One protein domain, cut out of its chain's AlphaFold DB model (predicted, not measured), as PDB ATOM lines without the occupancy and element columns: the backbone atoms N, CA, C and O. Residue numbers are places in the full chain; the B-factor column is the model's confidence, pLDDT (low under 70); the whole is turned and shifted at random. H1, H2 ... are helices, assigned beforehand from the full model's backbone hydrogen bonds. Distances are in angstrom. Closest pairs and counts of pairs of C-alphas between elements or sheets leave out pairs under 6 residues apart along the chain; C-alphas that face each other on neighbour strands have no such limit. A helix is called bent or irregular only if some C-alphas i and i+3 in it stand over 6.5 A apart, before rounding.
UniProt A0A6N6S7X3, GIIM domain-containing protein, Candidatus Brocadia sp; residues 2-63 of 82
ATOM      1  N   ILE A   2      24.709  67.923 141.255       89.19
ATOM      2  CA  ILE A   2      23.501  67.371 141.909       89.19
ATOM      3  C   ILE A   2      22.287  68.278 141.691       89.19
ATOM      4  O   ILE A   2      21.225  67.791 141.340       89.19
ATOM      5  N   GLN A   3      22.467  69.599 141.766       91.12
ATOM      6  CA  GLN A   3      21.401  70.558 141.458       91.12
ATOM      7  C   GLN A   3      20.864  70.415 140.020       91.12
ATOM      8  O   GLN A   3      19.655  70.411 139.820       91.12
ATOM      9  N   THR A   4      21.744  70.220 139.032       92.81
ATOM     10  CA  THR A   4      21.374  69.996 137.623       92.81
ATOM     11  C   THR A   4      20.597  68.692 137.448       92.81
ATOM     12  O   THR A   4      19.543  68.682 136.822       92.81
ATOM     13  N   VAL A   5      21.081  67.596 138.048       92.38
ATOM     14  CA  VAL A   5      20.386  66.297 138.039       92.38
ATOM     15  C   VAL A   5      19.019  66.424 138.705       92.38
ATOM     16  O   VAL A   5      18.020  65.986 138.145       92.38
ATOM     17  N   ASN A   6      18.955  67.083 139.861       95.12
ATOM     18  CA  ASN A   6      17.711  67.322 140.574       95.12
ATOM     19  C   ASN A   6      16.719  68.116 139.727       95.12
ATOM     20  O   ASN A   6      15.549  67.767 139.729       95.12
ATOM     21  N   ALA A   7      17.152  69.157 139.011       95.62
ATOM     22  CA  ALA A   7      16.268  69.949 138.157       95.62
ATOM     23  C   ALA A   7      15.639  69.097 137.042       95.62
ATOM     24  O   ALA A   7      14.419  69.105 136.878       95.62
ATOM     25  N   ILE A   8      16.451  68.295 136.344       94.44
ATOM     26  CA  ILE A   8      15.985  67.408 135.267       94.44
ATOM     27  C   ILE A   8      15.007  66.362 135.813       94.44
ATOM     28  O   ILE A   8      13.909  66.191 135.285       94.44
ATOM     29  N   ILE A   9      15.380  65.685 136.900       94.81
ATOM     30  CA  ILE A   9      14.562  64.617 137.482       94.81
ATOM     31  C   ILE A   9      13.280  65.165 138.104       94.81
ATOM     32  O   ILE A   9      12.234  64.542 137.959       94.81
ATOM     33  N   ARG A  10      13.316  66.348 138.729       95.44
ATOM     34  CA  ARG A  10      12.111  67.033 139.224       95.44
ATOM     35  C   ARG A  10      11.115  67.284 138.100       95.44
ATOM     36  O   ARG A  10       9.941  66.970 138.265       95.44
ATOM     37  N   GLY A  11      11.572  67.822 136.968       93.88
ATOM     38  CA  GLY A  11      10.717  68.055 135.803       93.88
ATOM     39  C   GLY A  11      10.121  66.754 135.264       93.88
ATOM     40  O   GLY A  11       8.906  66.645 135.108       93.88
ATOM     41  N   TRP A  12      10.968  65.740 135.073       93.81
ATOM     42  CA  TRP A  12      10.550  64.425 134.590       93.81
ATOM     43  C   TRP A  12       9.529  63.758 135.525       93.81
ATOM     44  O   TRP A  12       8.469  63.329 135.077       93.81
ATOM     45  N   VAL A  13       9.783  63.736 136.837       94.38
ATOM     46  CA  VAL A  13       8.834  63.175 137.809       94.38
ATOM     47  C   VAL A  13       7.533  63.969 137.821       94.38
ATOM     48  O   VAL A  13       6.467  63.366 137.809       94.38
ATOM     49  N   ASN A  14       7.578  65.301 137.795       93.00
ATOM     50  CA  ASN A  14       6.357  66.108 137.759       93.00
ATOM     51  C   ASN A  14       5.492  65.823 136.528       93.00
ATOM     52  O   ASN A  14       4.271  65.800 136.660       93.00
ATOM     53  N   TYR A  15       6.110  65.541 135.383       91.38
ATOM     54  CA  TYR A  15       5.399  65.153 134.169       91.38
ATOM     55  C   TYR A  15       4.797  63.739 134.267       91.38
ATOM     56  O   TYR A  15       3.615  63.544 134.002       91.38
ATOM     57  N   PHE A  16       5.583  62.747 134.700       90.19
ATOM     58  CA  PHE A  16       5.181  61.333 134.678       90.19
ATOM     59  C   PHE A  16       4.456  60.840 135.942       90.19
ATOM     60  O   PHE A  16       4.049  59.676 135.990       90.19
ATOM     61  N   ARG A  17       4.300  61.667 136.992       90.88
ATOM     62  CA  ARG A  17       3.746  61.207 138.285       90.88
ATOM     63  C   ARG A  17       2.245  60.956 138.285       90.88
ATOM     64  O   ARG A  17       1.731  60.554 139.322       90.88
ATOM     65  N   ILE A  18       1.550  61.185 137.175       85.94
ATOM     66  CA  ILE A  18       0.124  60.887 137.040       85.94
ATOM     67  C   ILE A  18      -0.032  59.418 136.617       85.94
ATOM     68  O   ILE A  18       0.413  59.034 135.538       85.94
ATOM     69  N   GLY A  19      -0.664  58.591 137.455       78.31
ATOM     70  CA  GLY A  19      -0.959  57.184 137.137       78.31
ATOM     71  C   GLY A  19       0.123  56.167 137.546       78.31
ATOM     72  O   GLY A  19       0.795  56.331 138.558       78.31
ATOM     73  N   ASN A  20       0.273  55.073 136.788       79.88
ATOM     74  CA  ASN A  20       0.948  53.828 137.213       79.88
ATOM     75  C   ASN A  20       2.488  53.799 137.056       79.88
ATOM     76  O   ASN A  20       3.083  52.759 136.770       79.88
ATOM     77  N   SER A  21       3.171  54.919 137.287       84.38
ATOM     78  CA  SER A  21       4.619  55.064 137.033       84.38
ATOM     79  C   SER A  21       5.541  54.556 138.161       84.38
ATOM     80  O   SER A  21       6.743  54.819 138.144       84.38
ATOM     81  N   ASN A  22       5.027  53.805 139.147       87.25
ATOM     82  CA  ASN A  22       5.756  53.548 140.406       87.25
ATOM     83  C   ASN A  22       7.015  52.709 140.176       87.25
ATOM     84  O   ASN A  22       8.082  52.974 140.726       87.25
ATOM     85  N   SER A  23       6.883  51.691 139.325       90.50
ATOM     86  CA  SER A  23       7.985  50.798 138.966       90.50
ATOM     87  C   SER A  23       9.100  51.554 138.241       90.50
ATOM     88  O   SER A  23      10.274  51.404 138.579       90.50
ATOM     89  N   ALA A  24       8.742  52.434 137.299       91.69
ATOM     90  CA  ALA A  24       9.708  53.269 136.591       91.69
ATOM     91  C   ALA A  24      10.435  54.219 137.554       91.69
ATOM     92  O   ALA A  24      11.656  54.347 137.497       91.69
ATOM     93  N   PHE A  25       9.703  54.826 138.486       93.69
ATOM     94  CA  PHE A  25      10.273  55.728 139.481       93.69
ATOM     95  C   PHE A  25      11.256  55.044 140.427       93.69
ATOM     96  O   PHE A  25      12.338  55.582 140.659       93.69
ATOM     97  N   ASN A  26      10.940  53.839 140.909       93.00
ATOM     98  CA  ASN A  26      11.877  53.062 141.720       93.00
ATOM     99  C   ASN A  26      13.167  52.747 140.944       93.00
ATOM    100  O   ASN A  26      14.257  52.997 141.453       93.00
ATOM    101  N   LYS A  27      13.055  52.306 139.681       94.50
ATOM    102  CA  LYS A  27      14.224  52.034 138.821       94.50
ATOM    103  C   LYS A  27      15.096  53.277 138.625       94.50
ATOM    104  O   LYS A  27      16.321  53.194 138.719       94.50
ATOM    105  N   VAL A  28      14.477  54.430 138.366       94.12
ATOM    106  CA  VAL A  28      15.193  55.702 138.181       94.12
ATOM    107  C   VAL A  28      15.884  56.138 139.469       94.12
ATOM    108  O   VAL A  28      17.063  56.492 139.423       94.12
ATOM    109  N   ARG A  29      15.203  56.063 140.619       94.69
ATOM    110  CA  ARG A  29      15.792  56.383 141.926       94.69
ATOM    111  C   ARG A  29      17.045  55.544 142.189       94.69
ATOM    112  O   ARG A  29      18.101  56.106 142.474       94.69
ATOM    113  N   ASP A  30      16.948  54.227 142.037       94.44
ATOM    114  CA  ASP A  30      18.049  53.308 142.346       94.44
ATOM    115  C   ASP A  30      19.242  53.521 141.389       94.44
ATOM    116  O   ASP A  30      20.407  53.537 141.804       94.44
ATOM    117  N   TYR A  31      18.961  53.781 140.107       94.62
ATOM    118  CA  TYR A  31      19.984  54.114 139.115       94.62
ATOM    119  C   TYR A  31      20.703  55.434 139.428       94.62
ATOM    120  O   TYR A  31      21.934  55.506 139.346       94.62
ATOM    121  N   LEU A  32      19.962  56.479 139.807       94.81
ATOM    122  CA  LEU A  32      20.536  57.773 140.181       94.81
ATOM    123  C   LEU A  32      21.404  57.659 141.429       94.81
ATOM    124  O   LEU A  32      22.517  58.189 141.442       94.81
ATOM    125  N   GLU A  33      20.946  56.921 142.439       94.69
ATOM    126  CA  GLU A  33      21.716  56.672 143.653       94.69
ATOM    127  C   GLU A  33      23.057  55.995 143.317       94.69
ATOM    128  O   GLU A  33      24.124  56.476 143.714       94.69
ATOM    129  N   MET A  34      23.037  54.949 142.481       95.50
ATOM    130  CA  MET A  34      24.253  54.293 141.993       95.50
ATOM    131  C   MET A  34      25.180  55.269 141.248       95.50
ATOM    132  O   MET A  34      26.395  55.282 141.488       95.50
ATOM    133  N   LYS A  35      24.643  56.081 140.329       94.69
ATOM    134  CA  LYS A  35      25.445  57.009 139.512       94.69
ATOM    135  C   LYS A  35      26.074  58.118 140.343       94.69
ATOM    136  O   LYS A  35      27.255  58.407 140.143       94.69
ATOM    137  N   VAL A  36      25.337  58.696 141.290       94.31
ATOM    138  CA  VAL A  36      25.849  59.741 142.186       94.31
ATOM    139  C   VAL A  36      26.964  59.182 143.065       94.31
ATOM    140  O   VAL A  36      28.053  59.761 143.104       94.31
ATOM    141  N   ARG A  37      26.764  58.008 143.683       95.44
ATOM    142  CA  ARG A  37      27.818  57.358 144.479       95.44
ATOM    143  C   ARG A  37      29.060  57.071 143.628       95.44
ATOM    144  O   ARG A  37      30.177  57.422 144.016       95.44
ATOM    145  N   LYS A  38      28.881  56.513 142.422       95.44
ATOM    146  CA  LYS A  38      29.990  56.221 141.499       95.44
ATOM    147  C   LYS A  38      30.748  57.479 141.082       95.44
ATOM    148  O   LYS A  38      31.976  57.452 141.000       95.44
ATOM    149  N   PHE A  39      30.035  58.570 140.821       93.62
ATOM    150  CA  PHE A  39      30.633  59.852 140.471       93.62
ATOM    151  C   PHE A  39      31.507  60.393 141.604       93.62
ATOM    152  O   PHE A  39      32.652  60.772 141.360       93.62
ATOM    153  N   VAL A  40      31.005  60.386 142.842       94.25
ATOM    154  CA  VAL A  40      31.762  60.870 144.007       94.25
ATOM    155  C   VAL A  40      33.006  60.018 144.251       94.25
ATOM    156  O   VAL A  40      34.083  60.566 144.487       94.25
ATOM    157  N   MET A  41      32.901  58.692 144.112       96.69
ATOM    158  CA  MET A  41      34.059  57.796 144.194       96.69
ATOM    159  C   MET A  41      35.125  58.157 143.152       96.69
ATOM    160  O   MET A  41      36.284  58.342 143.513       96.69
ATOM    161  N   ARG A  42      34.729  58.356 141.885       95.44
ATOM    162  CA  ARG A  42      35.653  58.767 140.812       95.44
ATOM    163  C   ARG A  42      36.304  60.124 141.091       95.44
ATOM    164  O   ARG A  42      37.516  60.245 140.965       95.44
ATOM    165  N   ARG A  43      35.526  61.123 141.524       94.81
ATOM    166  CA  ARG A  43      36.029  62.461 141.892       94.81
ATOM    167  C   ARG A  43      37.065  62.410 143.012       94.81
ATOM    168  O   ARG A  43      38.020  63.173 142.986       94.81
ATOM    169  N   LYS A  44      36.889  61.500 143.971       94.94
ATOM    170  CA  LYS A  44      37.823  61.272 145.082       94.94
ATOM    171  C   LYS A  44      38.950  60.285 144.738       94.94
ATOM    172  O   LYS A  44      39.687  59.900 145.636       94.94
ATOM    173  N   LYS A  45      39.086  59.866 143.471       96.94
ATOM    174  CA  LYS A  45      40.069  58.868 142.999       96.94
ATOM    175  C   LYS A  45      39.973  57.515 143.727       96.94
ATOM    176  O   LYS A  45      40.955  56.797 143.877       96.94
ATOM    177  N   LEU A  46      38.772  57.147 144.164       95.81
ATOM    178  CA  LEU A  46      38.482  55.889 144.848       95.81
ATOM    179  C   LEU A  46      37.858  54.866 143.888       95.81
ATOM    180  O   LEU A  46      37.109  55.214 142.970       95.81
ATOM    181  N   LYS A  47      38.120  53.579 144.134       93.75
ATOM    182  CA  LYS A  47      37.577  52.463 143.342       93.75
ATOM    183  C   LYS A  47      36.218  51.984 143.873       93.75
ATOM    184  O   LYS A  47      35.885  52.163 145.038       93.75
ATOM    185  N   GLY A  48      35.432  51.338 143.008       94.25
ATOM    186  CA  GLY A  48      34.120  50.774 143.364       94.25
ATOM    187  C   GLY A  48      32.953  51.767 143.269       94.25
ATOM    188  O   GLY A  48      33.064  52.802 142.607       94.25
ATOM    189  N   PHE A  49      31.811  51.399 143.856       92.19
ATOM    190  CA  PHE A  49      30.571  52.191 143.842       92.19
ATOM    191  C   PHE A  49      30.324  52.970 145.135       92.19
ATOM    192  O   PHE A  49      29.548  53.908 145.110       92.19
ATOM    193  N   GLY A  50      30.986  52.636 146.248       94.69
ATOM    194  CA  GLY A  50      30.792  53.349 147.516       94.69
ATOM    195  C   GLY A  50      29.504  52.977 148.262       94.69
ATOM    196  O   GLY A  50      29.012  53.786 149.044       94.69
ATOM    197  N   TRP A  51      28.966  51.767 148.052       94.69
ATOM    198  CA  TRP A  51      27.746  51.284 148.721       94.69
ATOM    199  C   TRP A  51      27.823  51.348 150.252       94.69
ATOM    200  O   TRP A  51      26.924  51.876 150.895       94.69
ATOM    201  N   LYS A  52      28.943  50.888 150.820       93.12
ATOM    202  CA  LYS A  52      29.191  50.881 152.272       93.12
ATOM    203  C   LYS A  52      29.714  52.211 152.829       93.12
ATOM    204  O   LYS A  52      29.841  52.347 154.035       93.12
ATOM    205  N   ARG A  53      30.104  53.153 151.961       94.81
ATOM    206  CA  ARG A  53      30.795  54.392 152.366       94.81
ATOM    207  C   ARG A  53      29.863  55.590 152.441       94.81
ATOM    208  O   ARG A  53      30.064  56.440 153.289       94.81
ATOM    209  N   TRP A  54      28.899  55.667 151.530       94.50
ATOM    210  CA  TRP A  54      27.961  56.781 151.468       94.50
ATOM    211  C   TRP A  54      26.593  56.276 151.900       94.50
ATOM    212  O   TRP A  54      25.990  55.457 151.204       94.50
ATOM    213  N   SER A  55      26.132  56.714 153.066       93.88
ATOM    214  CA  SER A  55      24.798  56.380 153.564       93.88
ATOM    215  C   SER A  55      23.705  57.073 152.739       93.88
ATOM    216  O   SER A  55      23.971  58.008 151.973       93.88
ATOM    217  N   ARG A  56      22.453  56.621 152.871       92.31
ATOM    218  CA  ARG A  56      21.316  57.308 152.235       92.31
ATOM    219  C   ARG A  56      21.113  58.689 152.854       92.31
ATOM    220  O   ARG A  56      20.804  59.636 152.138       92.31
ATOM    221  N   GLU A  57      21.363  58.819 154.148       94.06
ATOM    222  CA  GLU A  57      21.296  60.057 154.916       94.06
ATOM    223  C   GLU A  57      22.300  61.089 154.379       94.06
ATOM    224  O   GLU A  57      21.968  62.261 154.202       94.06
ATOM    225  N   GLU A  58      23.514  60.662 154.023       94.06
ATOM    226  CA  GLU A  58      24.483  61.528 153.343       94.06
ATOM    227  C   GLU A  58      24.020  61.941 151.944       94.06
ATOM    228  O   GLU A  58      24.123  63.113 151.588       94.06
ATOM    229  N   ILE A  59      23.490  61.009 151.151       94.81
ATOM    230  CA  ILE A  59      23.107  61.275 149.755       94.81
ATOM    231  C   ILE A  59      21.877  62.187 149.667       94.81
ATOM    232  O   ILE A  59      21.877  63.166 148.918       94.81
ATOM    233  N   TYR A  60      20.819  61.876 150.408       95.31
ATOM    234  CA  TYR A  60      19.563  62.622 150.346       95.31
ATOM    235  C   TYR A  60      19.573  63.833 151.278       95.31
ATOM    236  O   TYR A  60      19.073  64.886 150.896       95.31
ATOM    237  N   GLY A  61      20.175  63.717 152.464       94.94
ATOM    238  CA  GLY A  61      20.252  64.805 153.438       94.94
ATOM    239  C   GLY A  61      21.368  65.791 153.112       94.94
ATOM    240  O   GLY A  61      21.104  66.937 152.763       94.94
ATOM    241  N   LYS A  62      22.631  65.350 153.193       94.19
ATOM    242  CA  LYS A  62      23.783  66.264 153.051       94.19
ATOM    243  C   LYS A  62      24.007  66.726 151.615       94.19
ATOM    244  O   LYS A  62      24.325  67.888 151.387       94.19
ATOM    245  N   TRP A  63      23.896  65.827 150.639       94.12
ATOM    246  CA  TRP A  63      24.116  66.179 149.232       94.12
ATOM    247  C   TRP A  63      22.852  66.696 148.543       94.12
ATOM    248  O   TRP A  63      22.948  67.301 147.472       94.12
TER     249      TRP A  63
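This is residues 2 to 63 of the 82 residues of the protein "GIIM domain-containing protein" of Candidatus Brocadia sp (UniProt A0A6N6S7X3). Two long helices, H1 and H2, run side by side in opposite ways with a tight turn between them at one end, and a short third helix, H3, lies crosswise to H2, set off from the pair. The three are loosely assembled: a long stretch, residues 44 to 55, folds back from the far end of H2 to reach H3. The printed part has 62 residues with three named helices in the order H1, H2, H3 and no named strand, and its class is all helix. It is only just loose, close to compact, with a radius of gyration of the C-alphas of 13.1 A, and its elongated outline spans 40 by 21 by 18 A.

H1 is residues 2 to 16, 20.6 A from first to last C-alpha, beginning at C-alpha 2 at (23.501, 67.371, 141.909). H2, the longest helix, is residues 22 to 43 and measures 31.6 A, beginning at C-alpha 22 at (5.756, 53.548, 140.406). H3 is residues 56 to 62, 9.3 A long, ending at C-alpha 62 at (23.783, 66.264, 153.051). It is neither bent nor irregular, but only just: C-alphas 59 and 62 are 6.0 A apart.

H1 and H2 are close but not clearly touching; their closest C-alphas, those of Val 13 and Phe 25, are 7.8 A apart. They run opposite ways at a shallow tilt of 9 degrees. H2 and H3 are also close but not clearly touching, with the closest C-alphas, those of Glu 33 and Ile 59, 7.8 A apart. They run the same way at a steep tilt of 68 degrees, only just short of about perpendicular. H1 and H3 are apart. In H1, H2 and H3 every O i to N i+4 pair is within hydrogen-bond range.

The two C-alphas farthest apart, those of Gly 19 and Lys 45, are 41.5 A apart. The link from H2 to H3 is long, with 12 residues. The printed part has no cut. Its mean pLDDT is 93.1, and no printed residue is under 70.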